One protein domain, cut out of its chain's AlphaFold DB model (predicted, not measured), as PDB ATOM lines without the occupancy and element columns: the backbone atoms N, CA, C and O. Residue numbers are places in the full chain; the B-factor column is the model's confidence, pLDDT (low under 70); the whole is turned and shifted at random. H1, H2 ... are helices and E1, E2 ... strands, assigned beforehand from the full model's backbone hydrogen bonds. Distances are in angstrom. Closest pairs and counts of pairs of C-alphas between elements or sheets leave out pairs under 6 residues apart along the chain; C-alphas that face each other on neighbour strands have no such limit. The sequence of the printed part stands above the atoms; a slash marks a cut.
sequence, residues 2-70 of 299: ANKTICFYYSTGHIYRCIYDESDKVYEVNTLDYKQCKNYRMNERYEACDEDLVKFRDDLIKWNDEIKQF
ATOM      1  N   ALA A   2     168.043 171.849 115.775       58.50
ATOM      2  CA  ALA A   2     168.383 171.957 117.193       58.50
ATOM      3  C   ALA A   2     168.580 170.549 117.784       58.50
ATOM      4  O   ALA A   2     167.864 169.619 117.400       58.50
ATOM      5  N   ASN A   3     169.563 170.383 118.672       81.81
ATOM      6  CA  ASN A   3     169.729 169.129 119.401       81.81
ATOM      7  C   ASN A   3     168.504 168.935 120.297       81.81
ATOM      8  O   ASN A   3     168.270 169.729 121.200       81.81
ATOM      9  N   LYS A   4     167.705 167.902 120.008       90.06
ATOM     10  CA  LYS A   4     166.604 167.482 120.879       90.06
ATOM     11  C   LYS A   4     167.164 166.964 122.204       90.06
ATOM     12  O   LYS A   4     168.070 166.128 122.167       90.06
ATOM     13  N   THR A   5     166.569 167.396 123.310       94.25
ATOM     14  CA  THR A   5     166.817 166.893 124.670       94.25
ATOM     15  C   THR A   5     166.501 165.400 124.750       94.25
ATOM     16  O   THR A   5     165.554 164.919 124.111       94.25
ATOM     17  N   ILE A   6     167.274 164.640 125.519       96.81
ATOM     18  CA  ILE A   6     166.998 163.220 125.757       96.81
ATOM     19  C   ILE A   6     166.088 163.093 126.980       96.81
ATOM     20  O   ILE A   6     166.392 163.620 128.042       96.81
ATOM     21  N   CYS A   7     164.980 162.370 126.833       97.44
ATOM     22  CA  CYS A   7     164.042 162.042 127.900       97.44
ATOM     23  C   CYS A   7     164.033 160.527 128.127       97.44
ATOM     24  O   CYS A   7     163.684 159.757 127.231       97.44
ATOM     25  N   PHE A   8     164.358 160.096 129.338       98.00
ATOM     26  CA  PHE A   8     164.202 158.724 129.817       98.00
ATOM     27  C   PHE A   8     162.892 158.649 130.591       98.00
ATOM     28  O   PHE A   8     162.602 159.565 131.359       98.00
ATOM     29  N   TYR A   9     162.074 157.616 130.389       97.88
ATOM     30  CA  TYR A   9     160.766 157.575 131.046       97.88
ATOM     31  C   TYR A   9     160.228 156.176 131.334       97.88
ATOM     32  O   TYR A   9     160.530 155.216 130.622       97.88
ATOM     33  N   TYR A  10     159.325 156.089 132.305       97.50
ATOM     34  CA  TYR A  10     158.368 154.989 132.440       97.50
ATOM     35  C   TYR A  10     156.945 155.537 132.602       97.50
ATOM     36  O   TYR A  10     156.744 156.746 132.707       97.50
ATOM     37  N   SER A  11     155.946 154.656 132.543       95.19
ATOM     38  CA  SER A  11     154.535 155.039 132.638       95.19
ATOM     39  C   SER A  11     153.827 154.265 133.742       95.19
ATOM     40  O   SER A  11     154.011 153.055 133.873       95.19
ATOM     41  N   THR A  12     152.997 154.977 134.499       90.88
ATOM     42  CA  THR A  12     152.113 154.466 135.551       90.88
ATOM     43  C   THR A  12     150.668 154.763 135.159       90.88
ATOM     44  O   THR A  12     150.022 155.685 135.654       90.88
ATOM     45  N   GLY A  13     150.155 154.007 134.187       88.44
ATOM     46  CA  GLY A  13     148.824 154.237 133.624       88.44
ATOM     47  C   GLY A  13     148.817 155.423 132.658       88.44
ATOM     48  O   GLY A  13     149.329 155.310 131.548       88.44
ATOM     49  N   HIS A  14     148.223 156.547 133.064       89.94
ATOM     50  CA  HIS A  14     148.075 157.744 132.218       89.94
ATOM     51  C   HIS A  14     149.149 158.814 132.453       89.94
ATOM     52  O   HIS A  14     149.136 159.849 131.795       89.94
ATOM     53  N   ILE A  15     150.067 158.561 133.385       95.12
ATOM     54  CA  ILE A  15     151.125 159.489 133.773       95.12
ATOM     55  C   ILE A  15     152.472 158.938 133.304       95.12
ATOM     56  O   ILE A  15     152.702 157.721 133.310       95.12
ATOM     57  N   TYR A  16     153.364 159.841 132.899       97.69
ATOM     58  CA  TYR A  16     154.757 159.544 132.600       97.69
ATOM     59  C   TYR A  16     155.664 160.163 133.660       97.69
ATOM     60  O   TYR A  16     155.506 161.322 134.043       97.69
ATOM     61  N   ARG A  17     156.636 159.374 134.106       97.75
ATOM     62  CA  ARG A  17     157.720 159.805 134.988       97.75
ATOM     63  C   ARG A  17     158.968 159.932 134.131       97.75
ATOM     64  O   ARG A  17     159.346 158.963 133.473       97.75
ATOM     65  N   CYS A  18     159.546 161.125 134.079       97.81
ATOM     66  CA  CYS A  18     160.547 161.513 133.090       97.81
ATOM     67  C   CYS A  18     161.809 162.070 133.753       97.81
ATOM     68  O   CYS A  18     161.722 162.911 134.640       97.81
ATOM     69  N   ILE A  19     162.978 161.664 133.263       97.38
ATOM     70  CA  ILE A  19     164.275 162.280 133.566       97.38
ATOM     71  C   ILE A  19     164.863 162.797 132.260       97.38
ATOM     72  O   ILE A  19     164.825 162.099 131.246       97.38
ATOM     73  N   TYR A  20     165.423 164.002 132.286       95.75
ATOM     74  CA  TYR A  20     166.078 164.611 131.129       95.75
ATOM     75  C   TYR A  20     167.604 164.537 131.273       95.75
ATOM     76  O   TYR A  20     168.115 164.520 132.386       95.75
ATOM     77  N   ASP A  21     168.342 164.481 130.167       88.75
ATOM     78  CA  ASP A  21     169.814 164.381 130.146       88.75
ATOM     79  C   ASP A  21     170.558 165.488 130.908       88.75
ATOM     80  O   ASP A  21     171.667 165.256 131.381       88.75
ATOM     81  N   GLU A  22     169.949 166.660 131.078       83.44
ATOM     82  CA  GLU A  22     170.522 167.787 131.829       83.44
ATOM     83  C   GLU A  22     170.060 167.847 133.302       83.44
ATOM     84  O   GLU A  22     170.321 168.827 134.002       83.44
ATOM     85  N   SER A  23     169.337 166.832 133.796       88.50
ATOM     86  CA  SER A  23     168.725 166.863 135.128       88.50
ATOM     87  C   SER A  23     168.720 165.503 135.827       88.50
ATOM     88  O   SER A  23     168.411 164.478 135.233       88.50
ATOM     89  N   ASP A  24     168.962 165.507 137.139       86.94
ATOM     90  CA  ASP A  24     168.699 164.353 138.014       86.94
ATOM     91  C   ASP A  24     167.292 164.382 138.630       86.94
ATOM     92  O   ASP A  24     166.924 163.501 139.403       86.94
ATOM     93  N   LYS A  25     166.488 165.405 138.317       95.06
ATOM     94  CA  LYS A  25     165.117 165.499 138.821       95.06
ATOM     95  C   LYS A  25     164.184 164.652 137.967       95.06
ATOM     96  O   LYS A  25     164.228 164.725 136.739       95.06
ATOM     97  N   VAL A  26     163.299 163.915 138.637       96.56
ATOM     98  CA  VAL A  26     162.176 163.246 137.983       96.56
ATOM     99  C   VAL A  26     160.999 164.207 137.891       96.56
ATOM    100  O   VAL A  26     160.607 164.837 138.875       96.56
ATOM    101  N   TYR A  27     160.437 164.310 136.696       96.69
ATOM    102  CA  TYR A  27     159.275 165.123 136.385       96.69
ATOM    103  C   TYR A  27     158.076 164.225 136.123       96.69
ATOM    104  O   TYR A  27     158.187 163.187 135.471       96.69
ATOM    105  N   GLU A  28     156.920 164.661 136.599       97.25
ATOM    106  CA  GLU A  28     155.644 164.072 136.232       97.25
ATOM    107  C   GLU A  28     155.058 164.823 135.043       97.25
ATOM    108  O   GLU A  28     154.904 166.045 135.098       97.25
ATOM    109  N   VAL A  29     154.729 164.111 133.966       96.44
ATOM    110  CA  VAL A  29     154.114 164.708 132.778       96.44
ATOM    111  C   VAL A  29     152.949 163.860 132.280       96.44
ATOM    112  O   VAL A  29     152.977 162.631 132.322       96.44
ATOM    113  N   ASN A  30     151.922 164.525 131.751       95.94
ATOM    114  CA  ASN A  30     150.743 163.854 131.190       95.94
ATOM    115  C   ASN A  30     150.954 163.397 129.738       95.94
ATOM    116  O   ASN A  30     150.243 162.531 129.240       95.94
ATOM    117  N   THR A  31     151.926 163.984 129.038       95.50
ATOM    118  CA  THR A  31     152.223 163.687 127.632       95.50
ATOM    119  C   THR A  31     153.712 163.829 127.358       95.50
ATOM    120  O   THR A  31     154.339 164.769 127.843       95.50
ATOM    121  N   LEU A  32     154.260 162.947 126.522       95.56
ATOM    122  CA  LEU A  32     155.644 163.040 126.053       95.56
ATOM    123  C   LEU A  32     155.772 164.051 124.905       95.56
ATOM    124  O   LEU A  32     154.982 164.030 123.957       95.56
ATOM    125  N   ASP A  33     156.803 164.895 124.944       93.69
ATOM    126  CA  ASP A  33     157.104 165.827 123.856       93.69
ATOM    127  C   ASP A  33     157.954 165.145 122.771       93.69
ATOM    128  O   ASP A  33     159.183 165.124 122.806       93.69
ATOM    129  N   TYR A  34     157.299 164.580 121.759       91.44
ATOM    130  CA  TYR A  34     157.987 163.970 120.614       91.44
ATOM    131  C   TYR A  34     158.603 164.994 119.641       91.44
ATOM    132  O   TYR A  34     159.429 164.633 118.787       91.44
ATOM    133  N   LYS A  35     158.217 166.274 119.733       90.88
ATOM    134  CA  LYS A  35     158.754 167.336 118.873       90.88
ATOM    135  C   LYS A  35     160.100 167.819 119.395       90.88
ATOM    136  O   LYS A  35     161.022 167.949 118.591       90.88
ATOM    137  N   GLN A  36     160.222 168.027 120.702       92.69
ATOM    138  CA  GLN A  36     161.427 168.586 121.321       92.69
ATOM    139  C   GLN A  36     162.331 167.530 121.959       92.69
ATOM    140  O   GLN A  36     163.536 167.761 122.050       92.69
ATOM    141  N   CYS A  37     161.800 166.356 122.319       94.62
ATOM    142  CA  CYS A  37     162.572 165.316 122.991       94.62
ATOM    143  C   CYS A  37     162.736 164.038 122.155       94.62
ATOM    144  O   CYS A  37     161.904 163.679 121.313       94.62
ATOM    145  N   LYS A  38     163.830 163.325 122.426       96.56
ATOM    146  CA  LYS A  38     164.020 161.912 122.072       96.56
ATOM    147  C   LYS A  38     163.632 161.084 123.292       96.56
ATOM    148  O   LYS A  38     164.178 161.302 124.366       96.56
ATOM    149  N   ASN A  39     162.678 160.173 123.143       96.88
ATOM    150  CA  ASN A  39     161.997 159.529 124.263       96.88
ATOM    151  C   ASN A  39     162.396 158.047 124.374       96.88
ATOM    152  O   ASN A  39     162.054 157.222 123.519       96.88
ATOM    153  N   TYR A  40     163.078 157.695 125.461       97.31
ATOM    154  CA  TYR A  40     163.606 156.362 125.748       97.31
ATOM    155  C   TYR A  40     162.832 155.719 126.892       97.31
ATOM    156  O   TYR A  40     162.963 156.107 128.049       97.31
ATOM    157  N   ARG A  41     162.022 154.715 126.551       96.62
ATOM    158  CA  ARG A  41     161.223 153.977 127.527       96.62
ATOM    159  C   ARG A  41     162.104 153.016 128.325       96.62
ATOM    160  O   ARG A  41     162.819 152.210 127.727       96.62
ATOM    161  N   MET A  42     161.977 153.065 129.643       96.50
ATOM    162  CA  MET A  42     162.527 152.091 130.577       96.50
ATOM    163  C   MET A  42     161.964 150.696 130.291       96.50
ATOM    164  O   MET A  42     160.766 150.532 130.038       96.50
ATOM    165  N   ASN A  43     162.843 149.698 130.267       91.94
ATOM    166  CA  ASN A  43     162.476 148.321 129.941       91.94
ATOM    167  C   ASN A  43     162.034 147.527 131.181       91.94
ATOM    168  O   ASN A  43     162.205 147.973 132.309       91.94
ATOM    169  N   GLU A  44     161.503 146.326 130.957       90.12
ATOM    170  CA  GLU A  44     160.924 145.460 131.991       90.12
ATOM    171  C   GLU A  44     161.912 144.892 133.029       90.12
ATOM    172  O   GLU A  44     161.501 144.139 133.906       90.12
ATOM    173  N   ARG A  45     163.211 145.209 132.945       92.12
ATOM    174  CA  ARG A  45     164.214 144.786 133.942       92.12
ATOM    175  C   ARG A  45     164.271 145.687 135.169       92.12
ATOM    176  O   ARG A  45     164.993 145.364 136.105       92.12
ATOM    177  N   TYR A  46     163.582 146.812 135.100       96.12
ATOM    178  CA  TYR A  46     163.555 147.843 136.116       96.12
ATOM    179  C   TYR A  46     162.152 147.902 136.705       96.12
ATOM    180  O   TYR A  46     161.158 147.747 135.985       96.12
ATOM    181  N   GLU A  47     162.071 148.134 138.006       96.50
ATOM    182  CA  GLU A  47     160.805 148.426 138.658       96.50
ATOM    183  C   GLU A  47     160.334 149.824 138.250       96.50
ATOM    184  O   GLU A  47     161.135 150.723 138.002       96.50
ATOM    185  N   ALA A  48     159.021 150.018 138.132       95.81
ATOM    186  CA  ALA A  48     158.431 151.290 137.719       95.81
ATOM    187  C   ALA A  48     158.484 152.342 138.851       95.81
ATOM    188  O   ALA A  48     157.442 152.786 139.340       95.81
ATOM    189  N   CYS A  49     159.694 152.728 139.262       96.50
ATOM    190  CA  CYS A  49     159.992 153.733 140.282       96.50
ATOM    191  C   CYS A  49     161.084 154.720 139.826       96.50
ATOM    192  O   CYS A  49     161.823 154.480 138.866       96.50
ATOM    193  N   ASP A  50     161.171 155.856 140.518       97.00
ATOM    194  CA  ASP A  50     162.079 156.958 140.189       97.00
ATOM    195  C   ASP A  50     163.556 156.547 140.351       97.00
ATOM    196  O   ASP A  50     164.398 156.911 139.525       97.00
ATOM    197  N   GLU A  51     163.878 155.741 141.368       96.56
ATOM    198  CA  GLU A  51     165.234 155.244 141.617       96.56
ATOM    199  C   GLU A  51     165.738 154.364 140.468       96.56
ATOM    200  O   GLU A  51     166.884 154.492 140.027       96.56
ATOM    201  N   ASP A  52     164.886 153.475 139.963       97.19
ATOM    202  CA  ASP A  52     165.230 152.594 138.851       97.19
ATOM    203  C   ASP A  52     165.231 153.327 137.505       97.19
ATOM    204  O   ASP A  52     165.992 152.953 136.611       97.19
ATOM    205  N   LEU A  53     164.485 154.429 137.374       97.31
ATOM    206  CA  LEU A  53     164.570 155.310 136.209       97.31
ATOM    207  C   LEU A  53     165.945 155.986 136.097       97.31
ATOM    208  O   LEU A  53     166.500 156.054 134.995       97.31
ATOM    209  N   VAL A  54     166.521 156.430 137.219       96.31
ATOM    210  CA  VAL A  54     167.900 156.953 137.263       96.31
ATOM    211  C   VAL A  54     168.893 155.863 136.855       96.31
ATOM    212  O   VAL A  54     169.722 156.085 135.971       96.31
ATOM    213  N   LYS A  55     168.769 154.653 137.421       96.19
ATOM    214  CA  LYS A  55     169.638 153.517 137.056       96.19
ATOM    215  C   LYS A  55     169.529 153.180 135.570       96.19
ATOM    216  O   LYS A  55     170.548 152.982 134.913       96.19
ATOM    217  N   PHE A  56     168.314 153.149 135.026       97.00
ATOM    218  CA  PHE A  56     168.076 152.890 133.610       97.00
ATOM    219  C   PHE A  56     168.747 153.931 132.710       97.00
ATOM    220  O   PHE A  56     169.352 153.552 131.705       97.00
ATOM    221  N   ARG A  57     168.662 155.225 133.051       96.56
ATOM    222  CA  ARG A  57     169.365 156.292 132.323       96.56
ATOM    223  C   ARG A  57     170.862 156.008 132.270       96.56
ATOM    224  O   ARG A  57     171.439 155.978 131.180       96.56
ATOM    225  N   ASP A  58     171.471 155.795 133.431       96.00
ATOM    226  CA  ASP A  58     172.918 155.634 133.559       96.00
ATOM    227  C   ASP A  58     173.401 154.368 132.830       96.00
ATOM    228  O   ASP A  58     174.379 154.402 132.075       96.00
ATOM    229  N   ASP A  59     172.658 153.265 132.964       96.81
ATOM    230  CA  ASP A  59     172.918 152.023 132.240       96.81
ATOM    231  C   ASP A  59     172.757 152.193 130.725       96.81
ATOM    232  O   ASP A  59     173.593 151.701 129.962       96.81
ATOM    233  N   LEU A  60     171.728 152.906 130.254       96.81
ATOM    234  CA  LEU A  60     171.522 153.130 128.823       96.81
ATOM    235  C   LEU A  60     172.642 153.981 128.217       96.81
ATOM    236  O   LEU A  60     173.112 153.661 127.121       96.81
ATOM    237  N   ILE A  61     173.099 155.020 128.927       96.38
ATOM    238  CA  ILE A  61     174.255 155.834 128.526       96.38
ATOM    239  C   ILE A  61     175.498 154.950 128.429       96.38
ATOM    240  O   ILE A  61     176.125 154.887 127.370       96.38
ATOM    241  N   LYS A  62     175.796 154.182 129.482       96.94
ATOM    242  CA  LYS A  62     176.929 153.251 129.516       96.94
ATOM    243  C   LYS A  62     176.881 152.237 128.370       96.94
ATOM    244  O   LYS A  62     177.877 152.033 127.675       96.94
ATOM    245  N   TRP A  63     175.735 151.599 128.142       97.38
ATOM    246  CA  TRP A  63     175.570 150.623 127.063       97.38
ATOM    247  C   TRP A  63     175.729 151.248 125.680       97.38
ATOM    248  O   TRP A  63     176.293 150.607 124.789       97.38
ATOM    249  N   ASN A  64     175.238 152.474 125.488       97.06
ATOM    250  CA  ASN A  64     175.427 153.215 124.248       97.06
ATOM    251  C   ASN A  64     176.906 153.553 124.027       97.06
ATOM    252  O   ASN A  64     177.418 153.359 122.924       97.06
ATOM    253  N   ASP A  65     177.611 153.984 125.071       96.75
ATOM    254  CA  ASP A  65     179.036 154.297 124.999       96.75
ATOM    255  C   ASP A  65     179.895 153.067 124.684       96.75
ATOM    256  O   ASP A  65     180.813 153.173 123.870       96.75
ATOM    257  N   GLU A  66     179.557 151.885 125.214       96.69
ATOM    258  CA  GLU A  66     180.192 150.618 124.816       96.69
ATOM    259  C   GLU A  66     180.038 150.353 123.309       96.69
ATOM    260  O   GLU A  66     181.021 150.092 122.614       96.69
ATOM    261  N   ILE A  67     178.816 150.459 122.774       95.56
ATOM    262  CA  ILE A  67     178.534 150.230 121.345       95.56
ATOM    263  C   ILE A  67     179.273 151.250 120.468       95.56
ATOM    264  O   ILE A  67     179.780 150.922 119.388       95.56
ATOM    265  N   LYS A  68     179.366 152.490 120.943       94.31
ATOM    266  CA  LYS A  68     180.031 153.603 120.271       94.31
ATOM    267  C   LYS A  68     181.531 153.374 120.076       94.31
ATOM    268  O   LYS A  68     182.118 153.998 119.200       94.31
ATOM    269  N   GLN A  69     182.182 152.488 120.814       93.38
ATOM    270  CA  GLN A  69     183.617 152.246 120.616       93.38
ATOM    271  C   GLN A  69     183.944 151.595 119.260       93.38
ATOM    272  O   GLN A  69     185.099 151.597 118.834       93.38
ATOM    273  N   PHE A  70     182.938 151.061 118.560       92.00
ATOM    274  CA  PHE A  70     183.122 150.334 117.310       92.00
ATOM    275  C   PHE A  70     182.775 151.183 116.085       92.00
ATOM    276  O   PHE A  70     181.748 151.861 116.023       92.00
TER     277      PHE A  70
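What this domain is: This is residues 2 to 70 of the 299 residues of an uncharacterized protein of Flavobacterium sp. (UniProt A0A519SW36). What is the shape? A strongly twisted sheet of four strands has one long helix, H1, slanting over one face; residues 62 to 70 stick out past it. What is it built of? The printed part has 69 residues, with E1, E2, E3, E4 and H1 in chain order, class mixed. The mixed sheet runs E3 E2 E1 E4; the whole is compact, radius of gyration of the C-alphas 12.1 A, spanning 39 by 31 by 18 A.

Where its parts are: Where are the strands? E1 is residues 5 to 12, 22.1 A long, from C-alpha 5 at (166.817, 166.893, 124.670). E2 is residues 15 to 20, E3 26 to 29, E4 37 to 41. Where is the helix? H1 is residues 50 to 68, 27.0 A long, ending at C-alpha 68 (180.031, 153.603, 120.271).

How they stand to each other: How do strands pair? E1, E2 and E3 form a meander, each the antiparallel neighbour of the one before: N 8 and O 19 are 2.8 A apart, N 18 and O 27 2.8 A. E4 is parallel to E1, with N 7 and O 38 at 2.8 A. Where is H1? It is on the sheet at a height of 10.0 A, two layers; the closest C-alphas of E1 and H1, Phe 8 and Arg 57, are 6.2 A apart. In H1 every O i to N i+4 pair is within hydrogen-bond range.

The domain as a whole: How large is it? The farthest C-alphas, of His 14 and Phe 70, are 38.8 A apart. Any cut, long link or low confidence? The printed part has no cut and no long link; residue 2 is under 70 in pLDDT.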